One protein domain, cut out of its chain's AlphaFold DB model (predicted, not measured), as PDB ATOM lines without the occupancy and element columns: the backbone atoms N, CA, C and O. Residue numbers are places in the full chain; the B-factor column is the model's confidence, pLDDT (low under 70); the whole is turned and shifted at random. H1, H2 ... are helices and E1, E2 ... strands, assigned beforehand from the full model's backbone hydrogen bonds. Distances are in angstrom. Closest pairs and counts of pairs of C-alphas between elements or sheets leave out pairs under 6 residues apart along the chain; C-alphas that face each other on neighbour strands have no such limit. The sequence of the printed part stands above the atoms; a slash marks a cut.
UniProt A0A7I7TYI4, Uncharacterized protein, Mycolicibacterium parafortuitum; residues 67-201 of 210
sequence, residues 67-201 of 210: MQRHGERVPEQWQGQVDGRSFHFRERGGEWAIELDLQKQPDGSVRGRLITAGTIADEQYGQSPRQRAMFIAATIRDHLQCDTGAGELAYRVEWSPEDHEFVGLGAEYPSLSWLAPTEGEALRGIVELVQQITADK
ATOM      1  N   MET A  67     -25.053  37.978 -35.856       92.62
ATOM      2  CA  MET A  67     -25.805  38.384 -37.043       92.62
ATOM      3  C   MET A  67     -27.179  37.744 -37.116       92.62
ATOM      4  O   MET A  67     -27.419  36.657 -36.595       92.62
ATOM      5  N   GLN A  68     -28.078  38.458 -37.775       88.38
ATOM      6  CA  GLN A  68     -29.472  38.114 -37.955       88.38
ATOM      7  C   GLN A  68     -29.827  38.343 -39.419       88.38
ATOM      8  O   GLN A  68     -29.595  39.421 -39.970       88.38
ATOM      9  N   ARG A  69     -30.390  37.312 -40.044       87.38
ATOM     10  CA  ARG A  69     -30.987  37.403 -41.372       87.38
ATOM     11  C   ARG A  69     -32.436  37.857 -41.213       87.38
ATOM     12  O   ARG A  69     -33.180  37.294 -40.412       87.38
ATOM     13  N   HIS A  70     -32.825  38.874 -41.966       73.12
ATOM     14  CA  HIS A  70     -34.178  39.404 -42.011       73.12
ATOM     15  C   HIS A  70     -34.771  39.212 -43.407       73.12
ATOM     16  O   HIS A  70     -34.115  39.443 -44.423       73.12
ATOM     17  N   GLY A  71     -36.048  38.822 -43.434       62.19
ATOM     18  CA  GLY A  71     -36.808  38.585 -44.659       62.19
ATOM     19  C   GLY A  71     -36.864  37.108 -45.048       62.19
ATOM     20  O   GLY A  71     -35.889  36.375 -44.933       62.19
ATOM     21  N   GLU A  72     -38.034  36.674 -45.516       56.59
ATOM     22  CA  GLU A  72     -38.305  35.263 -45.811       56.59
ATOM     23  C   GLU A  72     -37.817  34.825 -47.198       56.59
ATOM     24  O   GLU A  72     -37.794  33.632 -47.459       56.59
ATOM     25  N   ARG A  73     -37.436  35.746 -48.102       58.56
ATOM     26  CA  ARG A  73     -36.833  35.396 -49.411       58.56
ATOM     27  C   ARG A  73     -36.240  36.576 -50.184       58.56
ATOM     28  O   ARG A  73     -35.174  36.411 -50.756       58.56
ATOM     29  N   VAL A  74     -36.914  37.731 -50.223       55.28
ATOM     30  CA  VAL A  74     -36.463  38.951 -50.929       55.28
ATOM     31  C   VAL A  74     -37.160  40.212 -50.379       55.28
ATOM     32  O   VAL A  74     -38.350  40.139 -50.058       55.28
ATOM     33  N   PRO A  75     -36.494  41.383 -50.342       64.56
ATOM     34  CA  PRO A  75     -35.043  41.550 -50.451       64.56
ATOM     35  C   PRO A  75     -34.337  40.856 -49.286       64.56
ATOM     36  O   PRO A  75     -34.834  40.884 -48.160       64.56
ATOM     37  N   GLU A  76     -33.198  40.226 -49.556       84.00
ATOM     38  CA  GLU A  76     -32.411  39.623 -48.488       84.00
ATOM     39  C   GLU A  76     -31.689  40.708 -47.687       84.00
ATOM     40  O   GLU A  76     -30.990  41.562 -48.243       84.00
ATOM     41  N   GLN A  77     -31.870  40.676 -46.369       90.88
ATOM     42  CA  GLN A  77     -31.263  41.631 -45.452       90.88
ATOM     43  C   GLN A  77     -30.535  40.891 -44.342       90.88
ATOM     44  O   GLN A  77     -31.023  39.890 -43.820       90.88
ATOM     45  N   TRP A  78     -29.369  41.399 -43.970       93.31
ATOM     46  CA  TRP A  78     -28.613  40.901 -42.831       93.31
ATOM     47  C   TRP A  78     -28.205  42.078 -41.968       93.31
ATOM     48  O   TRP A  78     -27.788  43.113 -42.479       93.31
ATOM     49  N   GLN A  79     -28.306  41.926 -40.657       93.88
ATOM     50  CA  GLN A  79     -27.871  42.950 -39.717       93.88
ATOM     51  C   GLN A  79     -27.214  42.306 -38.508       93.88
ATOM     52  O   GLN A  79     -27.467  41.143 -38.190       93.88
ATOM     53  N   GLY A  80     -26.393  43.069 -37.804       94.62
ATOM     54  CA  GLY A  80     -25.730  42.546 -36.626       94.62
ATOM     55  C   GLY A  80     -24.515  43.348 -36.220       94.62
ATOM     56  O   GLY A  80     -24.437  44.548 -36.471       94.62
ATOM     57  N   GLN A  81     -23.574  42.667 -35.581       95.50
ATOM     58  CA  GLN A  81     -22.284  43.185 -35.170       95.50
ATOM     59  C   GLN A  81     -21.166  42.239 -35.608       95.50
ATOM     60  O   GLN A  81     -21.290  41.018 -35.483       95.50
ATOM     61  N   VAL A  82     -20.068  42.817 -36.083       96.31
ATOM     62  CA  VAL A  82     -18.797  42.132 -36.333       96.31
ATOM     63  C   VAL A  82     -17.710  42.930 -35.627       96.31
ATOM     64  O   VAL A  82     -17.561  44.127 -35.864       96.31
ATOM     65  N   ASP A  83     -17.013  42.283 -34.697       94.00
ATOM     66  CA  ASP A  83     -15.914  42.833 -33.898       94.00
ATOM     67  C   ASP A  83     -16.252  44.199 -33.253       94.00
ATOM     68  O   ASP A  83     -15.452  45.130 -33.207       94.00
ATOM     69  N   GLY A  84     -17.488  44.319 -32.745       90.50
ATOM     70  CA  GLY A  84     -17.999  45.509 -32.051       90.50
ATOM     71  C   GLY A  84     -18.548  46.615 -32.959       90.50
ATOM     72  O   GLY A  84     -18.976  47.656 -32.459       90.50
ATOM     73  N   ARG A  85     -18.567  46.411 -34.280       92.62
ATOM     74  CA  ARG A  85     -19.114  47.364 -35.257       92.62
ATOM     75  C   ARG A  85     -20.438  46.850 -35.777       92.62
ATOM     76  O   ARG A  85     -20.542  45.696 -36.185       92.62
ATOM     77  N   SER A  86     -21.460  47.697 -35.731       94.44
ATOM     78  CA  SER A  86     -22.772  47.311 -36.239       94.44
ATOM     79  C   SER A  86     -22.776  47.368 -37.760       94.44
ATOM     80  O   SER A  86     -22.149  48.253 -38.338       94.44
ATOM     81  N   PHE A  87     -23.466  46.440 -38.412       95.12
ATOM     82  CA  PHE A  87     -23.545  46.400 -39.866       95.12
ATOM     83  C   PHE A  87     -24.972  46.168 -40.348       95.12
ATOM     84  O   PHE A  87     -25.812  45.603 -39.640       95.12
ATOM     85  N   HIS A  88     -25.204  46.569 -41.590       94.19
ATOM     86  CA  HIS A  88     -26.407  46.288 -42.342       94.19
ATOM     87  C   HIS A  88     -26.031  45.954 -43.785       94.19
ATOM     88  O   HIS A  88     -25.416  46.750 -44.489       94.19
ATOM     89  N   PHE A  89     -26.396  44.755 -44.215       93.69
ATOM     90  CA  PHE A  89     -26.279  44.286 -45.583       93.69
ATOM     91  C   PHE A  89     -27.671  44.235 -46.206       93.69
ATOM     92  O   PHE A  89     -28.629  43.755 -45.592       93.69
ATOM     93  N   ARG A  90     -27.773  44.681 -47.456       90.94
ATOM     94  CA  ARG A  90     -29.024  44.655 -48.215       90.94
ATOM     95  C   ARG A  90     -28.761  44.241 -49.650       90.94
ATOM     96  O   ARG A  90     -28.048  44.948 -50.354       90.94
ATOM     97  N   GLU A  91     -29.414  43.174 -50.097       89.31
ATOM     98  CA  GLU A  91     -29.535  42.828 -51.515       89.31
ATOM     99  C   GLU A  91     -30.859  43.360 -52.070       89.31
ATOM    100  O   GLU A  91     -31.907  43.279 -51.424       89.31
ATOM    101  N   ARG A  92     -30.828  43.956 -53.261       84.06
ATOM    102  CA  ARG A  92     -32.032  44.302 -54.013       84.06
ATOM    103  C   ARG A  92     -31.735  44.328 -55.503       84.06
ATOM    104  O   ARG A  92     -30.977  45.169 -55.964       84.06
ATOM    105  N   GLY A  93     -32.463  43.512 -56.256       80.56
ATOM    106  CA  GLY A  93     -32.431  43.575 -57.717       80.56
ATOM    107  C   GLY A  93     -31.120  43.068 -58.311       80.56
ATOM    108  O   GLY A  93     -30.783  43.462 -59.422       80.56
ATOM    109  N   GLY A  94     -30.400  42.203 -57.592       84.00
ATOM    110  CA  GLY A  94     -29.106  41.681 -58.024       84.00
ATOM    111  C   GLY A  94     -27.905  42.508 -57.565       84.00
ATOM    112  O   GLY A  94     -26.776  42.066 -57.755       84.00
ATOM    113  N   GLU A  95     -28.130  43.651 -56.924       85.56
ATOM    114  CA  GLU A  95     -27.089  44.474 -56.310       85.56
ATOM    115  C   GLU A  95     -27.128  44.321 -54.793       85.56
ATOM    116  O   GLU A  95     -28.203  44.192 -54.199       85.56
ATOM    117  N   TRP A  96     -25.968  44.372 -54.149       90.69
ATOM    118  CA  TRP A  96     -25.864  44.352 -52.696       90.69
ATOM    119  C   TRP A  96     -24.940  45.452 -52.183       90.69
ATOM    120  O   TRP A  96     -24.033  45.898 -52.879       90.69
ATOM    121  N   ALA A  97     -25.171  45.884 -50.948       90.25
ATOM    122  CA  ALA A  97     -24.344  46.865 -50.250       90.25
ATOM    123  C   ALA A  97     -24.167  46.470 -48.781       90.25
ATOM    124  O   ALA A  97     -25.092  45.898 -48.195       90.25
ATOM    125  N   ILE A  98     -23.009  46.798 -48.199       92.19
ATOM    126  CA  ILE A  98     -22.734  46.687 -46.760       92.19
ATOM    127  C   ILE A  98     -22.456  48.079 -46.201       92.19
ATOM    128  O   ILE A  98     -21.531  48.769 -46.631       92.19
ATOM    129  N   GLU A  99     -23.237  48.462 -45.200       92.25
ATOM    130  CA  GLU A  99     -23.067  49.694 -44.441       92.25
ATOM    131  C   GLU A  99     -22.707  49.373 -42.990       92.25
ATOM    132  O   GLU A  99     -23.276  48.462 -42.388       92.25
ATOM    133  N   LEU A 100     -21.794  50.152 -42.413       92.25
ATOM    134  CA  LEU A 100     -21.473  50.107 -40.990       92.25
ATOM    135  C   LEU A 100     -22.147  51.253 -40.235       92.25
ATOM    136  O   LEU A 100     -22.233  52.377 -40.726       92.25
ATOM    137  N   ASP A 101     -22.600  50.957 -39.021       91.06
ATOM    138  CA  ASP A 101     -23.088  51.917 -38.025       91.06
ATOM    139  C   ASP A 101     -24.160  52.865 -38.523       91.06
ATOM    140  O   ASP A 101     -24.049  54.086 -38.411       91.06
ATOM    141  N   LEU A 102     -25.235  52.262 -39.025       88.31
ATOM    142  CA  LEU A 102     -26.458  52.958 -39.391       88.31
ATOM    143  C   LEU A 102     -26.868  53.983 -38.324       88.31
ATOM    144  O   LEU A 102     -27.144  53.633 -37.176       88.31
ATOM    145  N   GLN A 103     -26.963  55.248 -38.726       85.12
ATOM    146  CA  GLN A 103     -27.491  56.331 -37.904       85.12
ATOM    147  C   GLN A 103     -28.779  56.864 -38.518       85.12
ATOM    148  O   GLN A 103     -28.938  56.929 -39.740       85.12
ATOM    149  N   LYS A 104     -29.706  57.283 -37.654       87.50
ATOM    150  CA  LYS A 104     -30.895  58.009 -38.088       87.50
ATOM    151  C   LYS A 104     -30.508  59.446 -38.429       87.50
ATOM    152  O   LYS A 104     -29.986  60.169 -37.585       87.50
ATOM    153  N   GLN A 105     -30.802  59.847 -39.652       84.75
ATOM    154  CA  GLN A 105     -30.530  61.171 -40.179       84.75
ATOM    155  C   GLN A 105     -31.636  62.171 -39.794       84.75
ATOM    156  O   GLN A 105     -32.761  61.765 -39.469       84.75
ATOM    157  N   PRO A 106     -31.357  63.490 -39.842       85.88
ATOM    158  CA  PRO A 106     -32.344  64.529 -39.529       85.88
ATOM    159  C   PRO A 106     -33.589  64.509 -40.428       85.88
ATOM    160  O   PRO A 106     -34.669  64.893 -39.986       85.88
ATOM    161  N   ASP A 107     -33.452  64.038 -41.668       84.12
ATOM    162  CA  ASP A 107     -34.550  63.868 -42.630       84.12
ATOM    163  C   ASP A 107     -35.386  62.594 -42.384       84.12
ATOM    164  O   ASP A 107     -36.357  62.329 -43.091       84.12
ATOM    165  N   GLY A 108     -35.030  61.811 -41.361       82.75
ATOM    166  CA  GLY A 108     -35.685  60.562 -40.994       82.75
ATOM    167  C   GLY A 108     -35.170  59.331 -41.739       82.75
ATOM    168  O   GLY A 108     -35.586  58.226 -41.383       82.75
ATOM    169  N   SER A 109     -34.267  59.489 -42.713       81.06
ATOM    170  CA  SER A 109     -33.591  58.359 -43.352       81.06
ATOM    171  C   SER A 109     -32.638  57.663 -42.375       81.06
ATOM    172  O   SER A 109     -32.254  58.218 -41.344       81.06
ATOM    173  N   VAL A 110     -32.278  56.413 -42.657       82.19
ATOM    174  CA  VAL A 110     -31.258  55.679 -41.902       82.19
ATOM    175  C   VAL A 110     -30.139  55.355 -42.874       82.19
ATOM    176  O   VAL A 110     -30.400  54.762 -43.919       82.19
ATOM    177  N   ARG A 111     -28.917  55.779 -42.551       82.00
ATOM    178  CA  ARG A 111     -27.741  55.579 -43.403       82.00
ATOM    179  C   ARG A 111     -26.519  55.307 -42.540       82.00
ATOM    180  O   ARG A 111     -26.364  55.920 -41.482       82.00
ATOM    181  N   GLY A 112     -25.677  54.386 -42.988       85.06
ATOM    182  CA  GLY A 112     -24.384  54.101 -42.371       85.06
ATOM    183  C   GLY A 112     -23.236  54.571 -43.248       85.06
ATOM    184  O   GLY A 112     -23.426  55.227 -44.271       85.06
ATOM    185  N   ARG A 113     -22.020  54.214 -42.853       86.38
ATOM    186  CA  ARG A 113     -20.855  54.319 -43.727       86.38
ATOM    187  C   ARG A 113     -20.876  53.136 -44.688       86.38
ATOM    188  O   ARG A 113     -20.662  52.006 -44.252       86.38
ATOM    189  N   LEU A 114     -21.126  53.388 -45.970       85.69
ATOM    190  CA  LEU A 114     -20.975  52.380 -47.016       85.69
ATOM    191  C   LEU A 114     -19.506  51.938 -47.070       85.69
ATOM    192  O   LEU A 114     -18.626  52.777 -47.252       85.69
ATOM    193  N   ILE A 115     -19.249  50.646 -46.865       84.50
ATOM    194  CA  ILE A 115     -17.885  50.093 -46.913       84.50
ATOM    195  C   ILE A 115     -17.611  49.337 -48.208       84.50
ATOM    196  O   ILE A 115     -16.482  49.312 -48.680       84.50
ATOM    197  N   THR A 116     -18.643  48.742 -48.806       86.75
ATOM    198  CA  THR A 116     -18.537  48.070 -50.101       86.75
ATOM    199  C   THR A 116     -19.919  47.811 -50.699       86.75
ATOM    200  O   THR A 116     -20.939  47.818 -49.997       86.75
ATOM    201  N   ALA A 117     -19.942  47.558 -52.000       88.25
ATOM    202  CA  ALA A 117     -21.113  47.130 -52.740       88.25
ATOM    203  C   ALA A 117     -20.699  46.256 -53.926       88.25
ATOM    204  O   ALA A 117     -19.625  46.433 -54.504       88.25
ATOM    205  N   GLY A 118     -21.595  45.368 -54.338       86.56
ATOM    206  CA  GLY A 118     -21.341  44.334 -55.334       86.56
ATOM    207  C   GLY A 118     -22.593  43.875 -56.050       86.56
ATOM    208  O   GLY A 118     -23.676  44.449 -55.907       86.56
ATOM    209  N   THR A 119     -22.434  42.800 -56.808       88.06
ATOM    210  CA  THR A 119     -23.539  42.115 -57.468       88.06
ATOM    211  C   THR A 119     -23.663  40.686 -56.967       88.06
ATOM    212  O   THR A 119     -22.708  40.081 -56.485       88.06
ATOM    213  N   ILE A 120     -24.847  40.096 -57.099       85.31
ATOM    214  CA  ILE A 120     -25.050  38.682 -56.759       85.31
ATOM    215  C   ILE A 120     -24.286  37.723 -57.689       85.31
ATOM    216  O   ILE A 120     -24.276  36.519 -57.444       85.31
ATOM    217  N   ALA A 121     -23.704  38.242 -58.776       85.50
ATOM    218  CA  ALA A 121     -22.851  37.489 -59.685       85.50
ATOM    219  C   ALA A 121     -21.403  37.383 -59.184       85.50
ATOM    220  O   ALA A 121     -20.646  36.577 -59.725       85.50
ATOM    221  N   ASP A 122     -21.022  38.160 -58.166       81.62
ATOM    222  CA  ASP A 122     -19.680  38.122 -57.594       81.62
ATOM    223  C   ASP A 122     -19.431  36.730 -56.991       81.62
ATOM    224  O   ASP A 122     -20.236  36.229 -56.202       81.62
ATOM    225  N   GLU A 123     -18.309  36.088 -57.332       81.25
ATOM    226  CA  GLU A 123     -18.013  34.705 -56.907       81.25
ATOM    227  C   GLU A 123     -18.045  34.534 -55.379       81.25
ATOM    228  O   GLU A 123     -18.412  33.482 -54.852       81.25
ATOM    229  N   GLN A 124     -17.697  35.603 -54.664       82.56
ATOM    230  CA  GLN A 124     -17.620  35.663 -53.207       82.56
ATOM    231  C   GLN A 124     -18.993  35.827 -52.538       82.56
ATOM    232  O   GLN A 124     -19.111  35.556 -51.347       82.56
ATOM    233  N   TYR A 125     -20.038  36.204 -53.285       84.31
ATOM    234  CA  TYR A 125     -21.386  36.457 -52.758       84.31
ATOM    235  C   TYR A 125     -22.003  35.237 -52.043       84.31
ATOM    236  O   TYR A 125     -22.820  35.364 -51.122       84.31
ATOM    237  N   GLY A 126     -21.582  34.036 -52.452       84.00
ATOM    238  CA  GLY A 126     -22.007  32.764 -51.877       84.00
ATOM    239  C   GLY A 126     -23.413  32.343 -52.309       84.00
ATOM    240  O   GLY A 126     -24.241  33.157 -52.712       84.00
ATOM    241  N   GLN A 127     -23.709  31.047 -52.219       84.31
ATOM    242  CA  GLN A 127     -24.996  30.465 -52.629       84.31
ATOM    243  C   GLN A 127     -25.837  29.958 -51.450       84.31
ATOM    244  O   GLN A 127     -27.026  29.700 -51.621       84.31
ATOM    245  N   SER A 128     -25.249  29.831 -50.254       89.62
ATOM    246  CA  SER A 128     -25.958  29.465 -49.022       89.62
ATOM    247  C   SER A 128     -25.950  30.599 -47.987       89.62
ATOM    248  O   SER A 128     -25.039  31.433 -48.007       89.62
ATOM    249  N   PRO A 129     -26.900  30.614 -47.028       91.44
ATOM    250  CA  PRO A 129     -26.896  31.576 -45.927       91.44
ATOM    251  C   PRO A 129     -25.580  31.583 -45.141       91.44
ATOM    252  O   PRO A 129     -25.046  32.651 -44.859       91.44
ATOM    253  N   ARG A 130     -24.992  30.407 -44.861       93.00
ATOM    254  CA  ARG A 130     -23.672  30.311 -44.215       93.00
ATOM    255  C   ARG A 130     -22.577  30.975 -45.048       93.00
ATOM    256  O   ARG A 130     -21.792  31.747 -44.513       93.00
ATOM    257  N   GLN A 131     -22.515  30.697 -46.351       92.62
ATOM    258  CA  GLN A 131     -21.517  31.328 -47.223       92.62
ATOM    259  C   GLN A 131     -21.694  32.848 -47.273       92.62
ATOM    260  O   GLN A 131     -20.705  33.572 -47.237       92.62
ATOM    261  N   ARG A 132     -22.940  33.334 -47.282       92.94
ATOM    262  CA  ARG A 132     -23.247  34.769 -47.249       92.94
ATOM    263  C   ARG A 132     -22.790  35.421 -45.953       92.94
ATOM    264  O   ARG A 132     -22.149  36.463 -45.972       92.94
ATOM    265  N   ALA A 133     -23.071  34.771 -44.834       93.88
ATOM    266  CA  ALA A 133     -22.630  35.188 -43.515       93.88
ATOM    267  C   ALA A 133     -21.097  35.262 -43.412       93.88
ATOM    268  O   ALA A 133     -20.554  36.259 -42.934       93.88
ATOM    269  N   MET A 134     -20.396  34.243 -43.923       94.12
ATOM    270  CA  MET A 134     -18.933  34.228 -44.020       94.12
ATOM    271  C   MET A 134     -18.414  35.386 -44.873       94.12
ATOM    272  O   MET A 134     -17.505  36.093 -44.447       94.12
ATOM    273  N   PHE A 135     -19.010  35.596 -46.048       93.56
ATOM    274  CA  PHE A 135     -18.654  36.675 -46.962       93.56
ATOM    275  C   PHE A 135     -18.804  38.054 -46.311       93.56
ATOM    276  O   PHE A 135     -17.856  38.838 -46.301       93.56
ATOM    277  N   ILE A 136     -19.964  38.330 -45.709       94.00
ATOM    278  CA  ILE A 136     -20.244  39.600 -45.027       94.00
ATOM    279  C   ILE A 136     -19.230  39.833 -43.901       94.00
ATOM    280  O   ILE A 136     -18.633  40.905 -43.818       94.00
ATOM    281  N   ALA A 137     -19.007  38.829 -43.050       94.69
ATOM    282  CA  ALA A 137     -18.102  38.958 -41.916       94.69
ATOM    283  C   ALA A 137     -16.639  39.162 -42.337       94.69
ATOM    284  O   ALA A 137     -15.962  40.010 -41.758       94.69
ATOM    285  N   ALA A 138     -16.163  38.414 -43.338       92.56
ATOM    286  CA  ALA A 138     -14.815  38.568 -43.881       92.56
ATOM    287  C   ALA A 138     -14.621  39.971 -44.468       92.56
ATOM    288  O   ALA A 138     -13.685  40.669 -44.096       92.56
ATOM    289  N   THR A 139     -15.580  40.427 -45.274       91.94
ATOM    290  CA  THR A 139     -15.543  41.757 -45.893       91.94
ATOM    291  C   THR A 139     -15.480  42.878 -44.854       91.94
ATOM    292  O   THR A 139     -14.707  43.822 -44.998       91.94
ATOM    293  N   ILE A 140     -16.268  42.777 -43.776       92.38
ATOM    294  CA  ILE A 140     -16.226  43.763 -42.689       92.38
ATOM    295  C   ILE A 140     -14.874  43.718 -41.972       92.38
ATOM    296  O   ILE A 140     -14.297  44.768 -41.712       92.38
ATOM    297  N   ARG A 141     -14.353  42.529 -41.657       92.06
ATOM    298  CA  ARG A 141     -13.062  42.386 -40.969       92.06
ATOM    299  C   ARG A 141     -11.908  42.966 -41.768       92.06
ATOM    300  O   ARG A 141     -11.120  43.713 -41.197       92.06
ATOM    301  N   ASP A 142     -11.850  42.675 -43.061       86.44
ATOM    302  CA  ASP A 142     -10.827  43.216 -43.954       86.44
ATOM    303  C   ASP A 142     -10.903  44.750 -43.979       86.44
ATOM    304  O   ASP A 142      -9.890  45.425 -43.784       86.44
ATOM    305  N   HIS A 143     -12.117  45.311 -44.078       84.00
ATOM    306  CA  HIS A 143     -12.331  46.759 -43.983       84.00
ATOM    307  C   HIS A 143     -11.820  47.338 -42.650       84.00
ATOM    308  O   HIS A 143     -11.110  48.341 -42.634       84.00
ATOM    309  N   LEU A 144     -12.155  46.714 -41.516       85.38
ATOM    310  CA  LEU A 144     -11.751  47.195 -40.187       85.38
ATOM    311  C   LEU A 144     -10.238  47.091 -39.939       85.38
ATOM    312  O   LEU A 144      -9.670  47.924 -39.227       85.38
ATOM    313  N   GLN A 145      -9.577  46.089 -40.518       78.00
ATOM    314  CA  GLN A 145      -8.121  45.959 -40.474       78.00
ATOM    315  C   GLN A 145      -7.442  47.070 -41.283       78.00
ATOM    316  O   GLN A 145      -6.496  47.683 -40.782       78.00
ATOM    317  N   CYS A 146      -7.956  47.389 -42.477       70.56
ATOM    318  CA  CYS A 146      -7.478  48.525 -43.270       70.56
ATOM    319  C   CYS A 146      -7.653  49.862 -42.534       70.56
ATOM    320  O   CYS A 146      -6.708  50.646 -42.496       70.56
ATOM    321  N   ASP A 147      -8.801  50.081 -41.884       65.75
ATOM    322  CA  ASP A 147      -9.068  51.289 -41.085       65.75
ATOM    323  C   ASP A 147      -8.106  51.452 -39.886       65.75
ATOM    324  O   ASP A 147      -7.872  52.569 -39.427       65.75
ATOM    325  N   THR A 148      -7.577  50.349 -39.337       58.06
ATOM    326  CA  THR A 148      -6.712  50.362 -38.139       58.06
ATOM    327  C   THR A 148      -5.217  50.437 -38.485       58.06
ATOM    328  O   THR A 148      -4.432  50.969 -37.699       58.06
ATOM    329  N   GLY A 149      -4.800  49.881 -39.631       45.09
ATOM    330  CA  GLY A 149      -3.391  49.758 -40.037       45.09
ATOM    331  C   GLY A 149      -2.871  50.869 -40.957       45.09
ATOM    332  O   GLY A 149      -1.671  51.143 -40.957       45.09
ATOM    333  N   ALA A 150      -3.751  51.530 -41.704       43.28
ATOM    334  CA  ALA A 150      -3.458  52.748 -42.447       43.28
ATOM    335  C   ALA A 150      -4.285  53.860 -41.808       43.28
ATOM    336  O   ALA A 150      -5.469  53.654 -41.554       43.28
ATOM    337  N   GLY A 151      -3.680  55.006 -41.488       44.75
ATOM    338  CA  GLY A 151      -4.444  56.143 -40.978       44.75
ATOM    339  C   GLY A 151      -5.639  56.388 -41.891       44.75
ATOM    340  O   GLY A 151      -5.451  56.556 -43.082       44.75
ATOM    341  N   GLU A 152      -6.849  56.270 -41.342       45.53
ATOM    342  CA  GLU A 152      -8.102  56.780 -41.896       45.53
ATOM    343  C   GLU A 152      -8.142  56.853 -43.441       45.53
ATOM    344  O   GLU A 152      -8.340  57.926 -44.012       45.53
ATOM    345  N   LEU A 153      -7.968  55.721 -44.147       51.28
ATOM    346  CA  LEU A 153      -8.279  55.618 -45.581       51.28
ATOM    347  C   LEU A 153      -9.803  55.692 -45.739       51.28
ATOM    348  O   LEU A 153     -10.495  54.722 -46.046       51.28
ATOM    349  N   ALA A 154     -10.350  56.866 -45.444       63.91
ATOM    350  CA  ALA A 154     -11.757  57.161 -45.508       63.91
ATOM    351  C   ALA A 154     -12.121  57.361 -46.975       63.91
ATOM    352  O   ALA A 154     -11.892  58.418 -47.564       63.91
ATOM    353  N   TYR A 155     -12.691  56.325 -47.574       71.69
ATOM    354  CA  TYR A 155     -13.413  56.480 -48.822       71.69
ATOM    355  C   TYR A 155     -14.758  57.145 -48.534       71.69
ATOM    356  O   TYR A 155     -15.439  56.829 -47.555       71.69
ATOM    357  N   ARG A 156     -15.142  58.087 -49.386       74.44
ATOM    358  CA  ARG A 156     -16.433  58.770 -49.333       74.44
ATOM    359  C   ARG A 156     -17.038  58.765 -50.723       74.44
ATOM    360  O   ARG A 156     -16.326  58.973 -51.696       74.44
ATOM    361  N   VAL A 157     -18.350  58.575 -50.799       79.38
ATOM    362  CA  VAL A 157     -19.100  58.738 -52.042       79.38
ATOM    363  C   VAL A 157     -20.047  59.918 -51.916       79.38
ATOM    364  O   VAL A 157     -20.731  60.069 -50.902       79.38
ATOM    365  N   GLU A 158     -20.083  60.754 -52.946       84.31
ATOM    366  CA  GLU A 158     -20.967  61.913 -53.030       84.31
ATOM    367  C   GLU A 158     -21.678  61.935 -54.385       84.31
ATOM    368  O   GLU A 158     -21.188  61.385 -55.364       84.31
ATOM    369  N   TRP A 159     -22.861  62.543 -54.458       88.19
ATOM    370  CA  TRP A 159     -23.557  62.733 -55.732       88.19
ATOM    371  C   TRP A 159     -23.012  63.976 -56.445       88.19
ATOM    372  O   TRP A 159     -23.048  65.064 -55.865       88.19
ATOM    373  N   SER A 160     -22.573  63.830 -57.698       86.69
ATOM    374  CA  SER A 160     -22.211  64.937 -58.584       86.69
ATOM    375  C   SER A 160     -23.431  65.366 -59.408       86.69
ATOM    376  O   SER A 160     -23.868  64.645 -60.311       86.69
ATOM    377  N   PRO A 161     -24.022  66.544 -59.135       82.62
ATOM    378  CA  PRO A 161     -25.110  67.059 -59.954       82.62
ATOM    379  C   PRO A 161     -24.651  67.506 -61.350       82.62
ATOM    380  O   PRO A 161     -25.503  67.634 -62.223       82.62
ATOM    381  N   GLU A 162     -23.355  67.775 -61.554       84.44
ATOM    382  CA  GLU A 162     -22.796  68.180 -62.852       84.44
ATOM    383  C   GLU A 162     -22.639  66.988 -63.804       84.44
ATOM    384  O   GLU A 162     -23.003  67.092 -64.975       84.44
ATOM    385  N   ASP A 163     -22.196  65.844 -63.282       88.69
ATOM    386  CA  ASP A 163     -21.993  64.623 -64.067       88.69
ATOM    387  C   ASP A 163     -23.236  63.726 -64.091       88.69
ATOM    388  O   ASP A 163     -23.334  62.821 -64.914       88.69
ATOM    389  N   HIS A 164     -24.213  63.992 -63.216       86.19
ATOM    390  CA  HIS A 164     -25.362  63.116 -62.968       86.19
ATOM    391  C   HIS A 164     -24.952  61.695 -62.541       86.19
ATOM    392  O   HIS A 164     -25.641  60.720 -62.854       86.19
ATOM    393  N   GLU A 165     -23.850  61.590 -61.802       91.12
ATOM    394  CA  GLU A 165     -23.250  60.337 -61.342       91.12
ATOM    395  C   GLU A 165     -22.772  60.460 -59.887       91.12
ATOM    396  O   GLU A 165     -22.645  61.553 -59.331       91.12
ATOM    397  N   PHE A 166     -22.513  59.326 -59.244       86.38
ATOM    398  CA  PHE A 166     -21.854  59.269 -57.943       86.38
ATOM    399  C   PHE A 166     -20.337  59.326 -58.116       86.38
ATOM    400  O   PHE A 166     -19.788  58.666 -58.991       86.38
ATOM    401  N   VAL A 167     -19.658  60.071 -57.245       87.81
ATOM    402  CA  VAL A 167     -18.205  60.253 -57.226       87.81
ATOM    403  C   VAL A 167     -17.635  59.602 -55.973       87.81
ATOM    404  O   VAL A 167     -17.917  60.042 -54.858       87.81
ATOM    405  N   GLY A 168     -16.831  58.558 -56.151       85.12
ATOM    406  CA  GLY A 168     -16.021  57.953 -55.100       85.12
ATOM    407  C   GLY A 168     -14.714  58.719 -54.924       85.12
ATOM    408  O   GLY A 168     -14.030  58.995 -55.907       85.12
ATOM    409  N   LEU A 169     -14.367  59.054 -53.683       81.25
ATOM    410  CA  LEU A 169     -13.204  59.855 -53.299       81.25
ATOM    411  C   LEU A 169     -12.415  59.136 -52.201       81.25
ATOM    412  O   LEU A 169     -13.011  58.616 -51.257       81.25
ATOM    413  N   GLY A 170     -11.085  59.131 -52.295       79.62
ATOM    414  CA  GLY A 170     -10.203  58.660 -51.223       79.62
ATOM    415  C   GLY A 170      -9.657  59.834 -50.412       79.62
ATOM    416  O   GLY A 170      -9.018  60.713 -50.985       79.62
ATOM    417  N   ALA A 171      -9.865  59.857 -49.092       70.31
ATOM    418  CA  ALA A 171      -9.416  60.963 -48.235       70.31
ATOM    419  C   ALA A 171      -7.903  61.235 -48.321       70.31
ATOM    420  O   ALA A 171      -7.485  62.391 -48.315       70.31
ATOM    421  N   GLU A 172      -7.088  60.188 -48.461       71.44
ATOM    422  CA  GLU A 172      -5.630  60.323 -48.592       71.44
ATOM    423  C   GLU A 172      -5.161  60.599 -50.031       71.44
ATOM    424  O   GLU A 172      -4.012  60.979 -50.256       71.44
ATOM    425  N   TYR A 173      -6.058  60.470 -51.012       78.56
ATOM    426  CA  TYR A 173      -5.779  60.684 -52.431       78.56
ATOM    427  C   TYR A 173      -6.802  61.653 -53.037       78.56
ATOM    428  O   TYR A 173      -7.580  61.262 -53.905       78.56
ATOM    429  N   PRO A 174      -6.802  62.934 -52.624       72.12
ATOM    430  CA  PRO A 174      -7.821  63.909 -53.025       72.12
ATOM    431  C   PRO A 174      -7.851  64.212 -54.533       72.12
ATOM    432  O   PRO A 174      -8.789  64.841 -55.010       72.12
ATOM    433  N   SER A 175      -6.834  63.790 -55.292       80.00
ATOM    434  CA  SER A 175      -6.808  63.875 -56.757       80.00
ATOM    435  C   SER A 175      -7.400  62.653 -57.464       80.00
ATOM    436  O   SER A 175      -7.526  62.678 -58.686       80.00
ATOM    437  N   LEU A 176      -7.686  61.568 -56.741       85.31
ATOM    438  CA  LEU A 176      -8.315  60.379 -57.299       85.31
ATOM    439  C   LEU A 176      -9.818  60.459 -57.078       85.31
ATOM    440  O   LEU A 176     -10.296  60.626 -55.956       85.31
ATOM    441  N   SER A 177     -10.548  60.291 -58.169       86.94
ATOM    442  CA  SER A 177     -11.990  60.153 -58.157       86.94
ATOM    443  C   SER A 177     -12.418  59.058 -59.125       86.94
ATOM    444  O   SER A 177     -11.740  58.784 -60.118       86.94
ATOM    445  N   TRP A 178     -13.545  58.424 -58.825       90.19
ATOM    446  CA  TRP A 178     -14.188  57.468 -59.719       90.19
ATOM    447  C   TRP A 178     -15.667  57.808 -59.856       90.19
ATOM    448  O   TRP A 178     -16.369  57.871 -58.846       90.19
ATOM    449  N   LEU A 179     -16.135  58.036 -61.083       90.81
ATOM    450  CA  LEU A 179     -17.541  58.313 -61.363       90.81
ATOM    451  C   LEU A 179     -18.273  57.037 -61.761       90.81
ATOM    452  O   LEU A 179     -17.746  56.230 -62.530       90.81
ATOM    453  N   ALA A 180     -19.477  56.855 -61.230       87.56
ATOM    454  CA  ALA A 180     -20.352  55.770 -61.642       87.56
ATOM    455  C   ALA A 180     -21.843  56.085 -61.421       87.56
ATOM    456  O   ALA A 180     -22.188  56.881 -60.544       87.56
ATOM    457  N   PRO A 181     -22.758  55.403 -62.134       84.06
ATOM    458  CA  PRO A 181     -24.203  55.600 -61.988       84.06
ATOM    459  C   PRO A 181     -24.765  55.282 -60.597       84.06
ATOM    460  O   PRO A 181     -25.838  55.777 -60.243       84.06
ATOM    461  N   THR A 182     -24.074  54.459 -59.803       78.69
ATOM    462  CA  THR A 182     -24.512  54.062 -58.458       78.69
ATOM    463  C   THR A 182     -23.460  54.356 -57.388       78.69
ATOM    464  O   THR A 182     -22.255  54.296 -57.632       78.69
ATOM    465  N   GLU A 183     -23.917  54.628 -56.159       77.31
ATOM    466  CA  GLU A 183     -23.045  54.869 -54.997       77.31
ATOM    467  C   GLU A 183     -22.073  53.696 -54.768       77.31
ATOM    468  O   GLU A 183     -20.906  53.885 -54.430       77.31
ATOM    469  N   GLY A 184     -22.554  52.475 -55.015       73.81
ATOM    470  CA  GLY A 184     -21.785  51.251 -54.865       73.81
ATOM    471  C   GLY A 184     -20.693  51.064 -55.914       73.81
ATOM    472  O   GLY A 184     -19.572  50.702 -55.563       73.81
ATOM    473  N   GLU A 185     -20.989  51.328 -57.187       78.19
ATOM    474  CA  GLU A 185     -19.985  51.279 -58.256       78.19
ATOM    475  C   GLU A 185     -18.926  52.370 -58.080       78.19
ATOM    476  O   GLU A 185     -17.742  52.113 -58.290       78.19
ATOM    477  N   ALA A 186     -19.335  53.561 -57.633       84.31
ATOM    478  CA  ALA A 186     -18.422  54.663 -57.367       84.31
ATOM    479  C   ALA A 186     -17.450  54.320 -56.229       84.31
ATOM    480  O   ALA A 186     -16.242  54.528 -56.364       84.31
ATOM    481  N   LEU A 187     -17.956  53.726 -55.137       78.25
ATOM    482  CA  LEU A 187     -17.117  53.244 -54.039       78.25
ATOM    483  C   LEU A 187     -16.170  52.130 -54.487       78.25
ATOM    484  O   LEU A 187     -14.979  52.175 -54.187       78.25
ATOM    485  N   ARG A 188     -16.690  51.121 -55.195       79.00
ATOM    486  CA  ARG A 188     -15.878  49.988 -55.652       79.00
ATOM    487  C   ARG A 188     -14.738  50.468 -56.544       79.00
ATOM    488  O   ARG A 188     -13.592  50.108 -56.299       79.00
ATOM    489  N   GLY A 189     -15.045  51.334 -57.508       83.75
ATOM    490  CA  GLY A 189     -14.052  51.870 -58.431       83.75
ATOM    491  C   GLY A 189     -12.945  52.655 -57.730       83.75
ATOM    492  O   GLY A 189     -11.773  52.439 -58.031       83.75
ATOM    493  N   ILE A 190     -13.272  53.511 -56.747       83.94
ATOM    494  CA  ILE A 190     -12.233  54.259 -56.019       83.94
ATOM    495  C   ILE A 190     -11.382  53.355 -55.111       83.94
ATOM    496  O   ILE A 190     -10.171  53.558 -55.020       83.94
ATOM    497  N   VAL A 191     -11.979  52.338 -54.479       79.44
ATOM    498  CA  VAL A 191     -11.253  51.363 -53.646       79.44
ATOM    499  C   VAL A 191     -10.300  50.526 -54.502       79.44
ATOM    500  O   VAL A 191      -9.120  50.423 -54.171       79.44
ATOM    501  N   GLU A 192     -10.774  49.973 -55.620       81.06
ATOM    502  CA  GLU A 192      -9.946  49.201 -56.555       81.06
ATOM    503  C   GLU A 192      -8.804  50.048 -57.127       81.06
ATOM    504  O   GLU A 192      -7.661  49.593 -57.166       81.06
ATOM    505  N   LEU A 193      -9.083  51.299 -57.509       83.81
ATOM    506  CA  LEU A 193      -8.076  52.223 -58.032       83.81
ATOM    507  C   LEU A 193      -6.960  52.492 -57.011       83.81
ATOM    508  O   LEU A 193      -5.777  52.421 -57.349       83.81
ATOM    509  N   VAL A 194      -7.314  52.769 -55.753       80.38
ATOM    510  CA  VAL A 194      -6.324  53.004 -54.689       80.38
ATOM    511  C   VAL A 194      -5.535  51.734 -54.367       80.38
ATOM    512  O   VAL A 194      -4.318  51.810 -54.182       80.38
ATOM    513  N   GLN A 195      -6.182  50.565 -54.341       76.44
ATOM    514  CA  GLN A 195      -5.494  49.287 -54.138       76.44
ATOM    515  C   GLN A 195      -4.488  48.999 -55.258       76.44
ATOM    516  O   GLN A 195      -3.360  48.615 -54.961       76.44
ATOM    517  N   GLN A 196      -4.849  49.244 -56.521       79.38
ATOM    518  CA  GLN A 196      -3.940  49.083 -57.661       79.38
ATOM    519  C   GLN A 196      -2.710  49.991 -57.544       79.38
ATOM    520  O   GLN A 196      -1.587  49.526 -57.719       79.38
ATOM    521  N   ILE A 197      -2.900  51.265 -57.187       80.06
ATOM    522  CA  ILE A 197      -1.795  52.226 -57.023       80.06
ATOM    523  C   ILE A 197      -0.903  51.856 -55.832       80.06
ATOM    524  O   ILE A 197       0.318  51.997 -55.896       80.06
ATOM    525  N   THR A 198      -1.498  51.384 -54.736       74.38
ATOM    526  CA  THR A 198      -0.747  51.008 -53.530       74.38
ATOM    527  C   THR A 198       0.029  49.706 -53.736       74.38
ATOM    528  O   THR A 198       1.152  49.589 -53.253       74.38
ATOM    529  N   ALA A 199      -0.528  48.757 -54.492       69.31
ATOM    530  CA  ALA A 199       0.142  47.512 -54.862       69.31
ATOM    531  C   ALA A 199       1.308  47.717 -55.852       69.31
ATOM    532  O   ALA A 199       2.203  46.877 -55.904       69.31
ATOM    533  N   ASP A 200       1.321  48.822 -56.607       61.81
ATOM    534  CA  ASP A 200       2.373  49.156 -57.581       61.81
ATOM    535  C   ASP A 200       3.582  49.893 -56.970       61.81
ATOM    536  O   ASP A 200       4.551  50.182 -57.668       61.81
ATOM    537  N   LYS A 201       3.593  50.190 -55.660       51.75
ATOM    538  CA  LYS A 201       4.817  50.666 -54.992       51.75
ATOM    539  C   LYS A 201       5.766  49.482 -54.756       51.75
ATOM    540  O   LYS A 201       5.478  48.668 -53.881       51.75
TER     541      LYS A 201
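This is residues 67 to 201 of the 210 residues of an uncharacterized protein of Mycolicibacterium parafortuitum (UniProt A0A7I7TYI4). Look first for two sheets of unequal size, a twisted one of five strands with the long helix H1 over one face, and a small one of three strands with H2 packed on one face. H2 sits between the two sheets, its first part meeting edge strand E5 of the larger one, and its last residues, with the tail, stick out as residues 195 to 201. The printed part has 135 residues with eight named strands and two named helices, in the order E1 E2 E3 E4 E5 H1 E6 E7 E8 H2. Both sheets, E1 - E2 - E3 - E4 - E5 and E6 - E7 - E8, are antiparallel, and the class is mixed, helices and strands. The whole is compact, with a radius of gyration of the C-alphas of 15.1 A and spans of 43 by 34 by 30 A.

Find C-alpha 67 at (-25.805, 38.384, -37.043), where E1, residues 67 to 70, begins. E2 is residues 77 to 82, E3 residues 85 to 92 over 23.0 A, E4 residues 95 to 104 over 23.0 A, and E5 residues 110 to 119 over 22.0 A. E4 bends by 83 degrees at residue 101 and E5 by 88 degrees at residue 113. From C-alpha 129 at (-26.896, 31.576, -45.927), H1 runs 30.3 A to residue 149. E6 is residues 155 to 160, E7 residues 165 to 170, and E8 residues 173 to 180, which bends by 54 degrees at residue 176. H2, residues 183 to 199, runs 24.3 A to C-alpha 199 at (0.142, 47.512, -54.862).

Start with the larger sheet, a strongly twisted meander, each strand the antiparallel neighbour of the one before. Look for N 68 and O 79 at 2.8 A between E1 and E2, N 89 and O 78 at 2.8 A between E2 and E3, N 88 and O 99 at 2.8 A between E3 and E4, and N 100 and O 113 at 2.8 A between E4 and E5. H1 is on this sheet at a height of 8.7 A, over E2, E3 and E4; its closest C-alphas to E2 are Ala 137 and Val 82, 6.5 A. At edge strand E5, H2 stands at the sheet's level, but only just, with a height of 4.0 A; the closest C-alphas of E5 and H2 are those of Ala 117 and Gly 184, 4.7 A apart. The small sheet is also a meander, with N 158 and O 167 at 3.0 A and N 168 and O 178 at 2.8 A. H2 is on it, making two layers, helix on one face, at a height of 7.4 A; the closest C-alphas of E7 and H2 are Gly 168 and Ala 186, 4.7 A. H1 and H2 are apart. In both helices every O i to N i+4 pair is within hydrogen-bond range.

The C-alphas farthest apart, Glu 72 and Lys 201, are 46.7 A from each other. The printed part has no cut, and no link is long. Mean pLDDT of the printed part is 82.2; look for values under 70 at residues 71 to 75, 147 to 154 and 199 to 201.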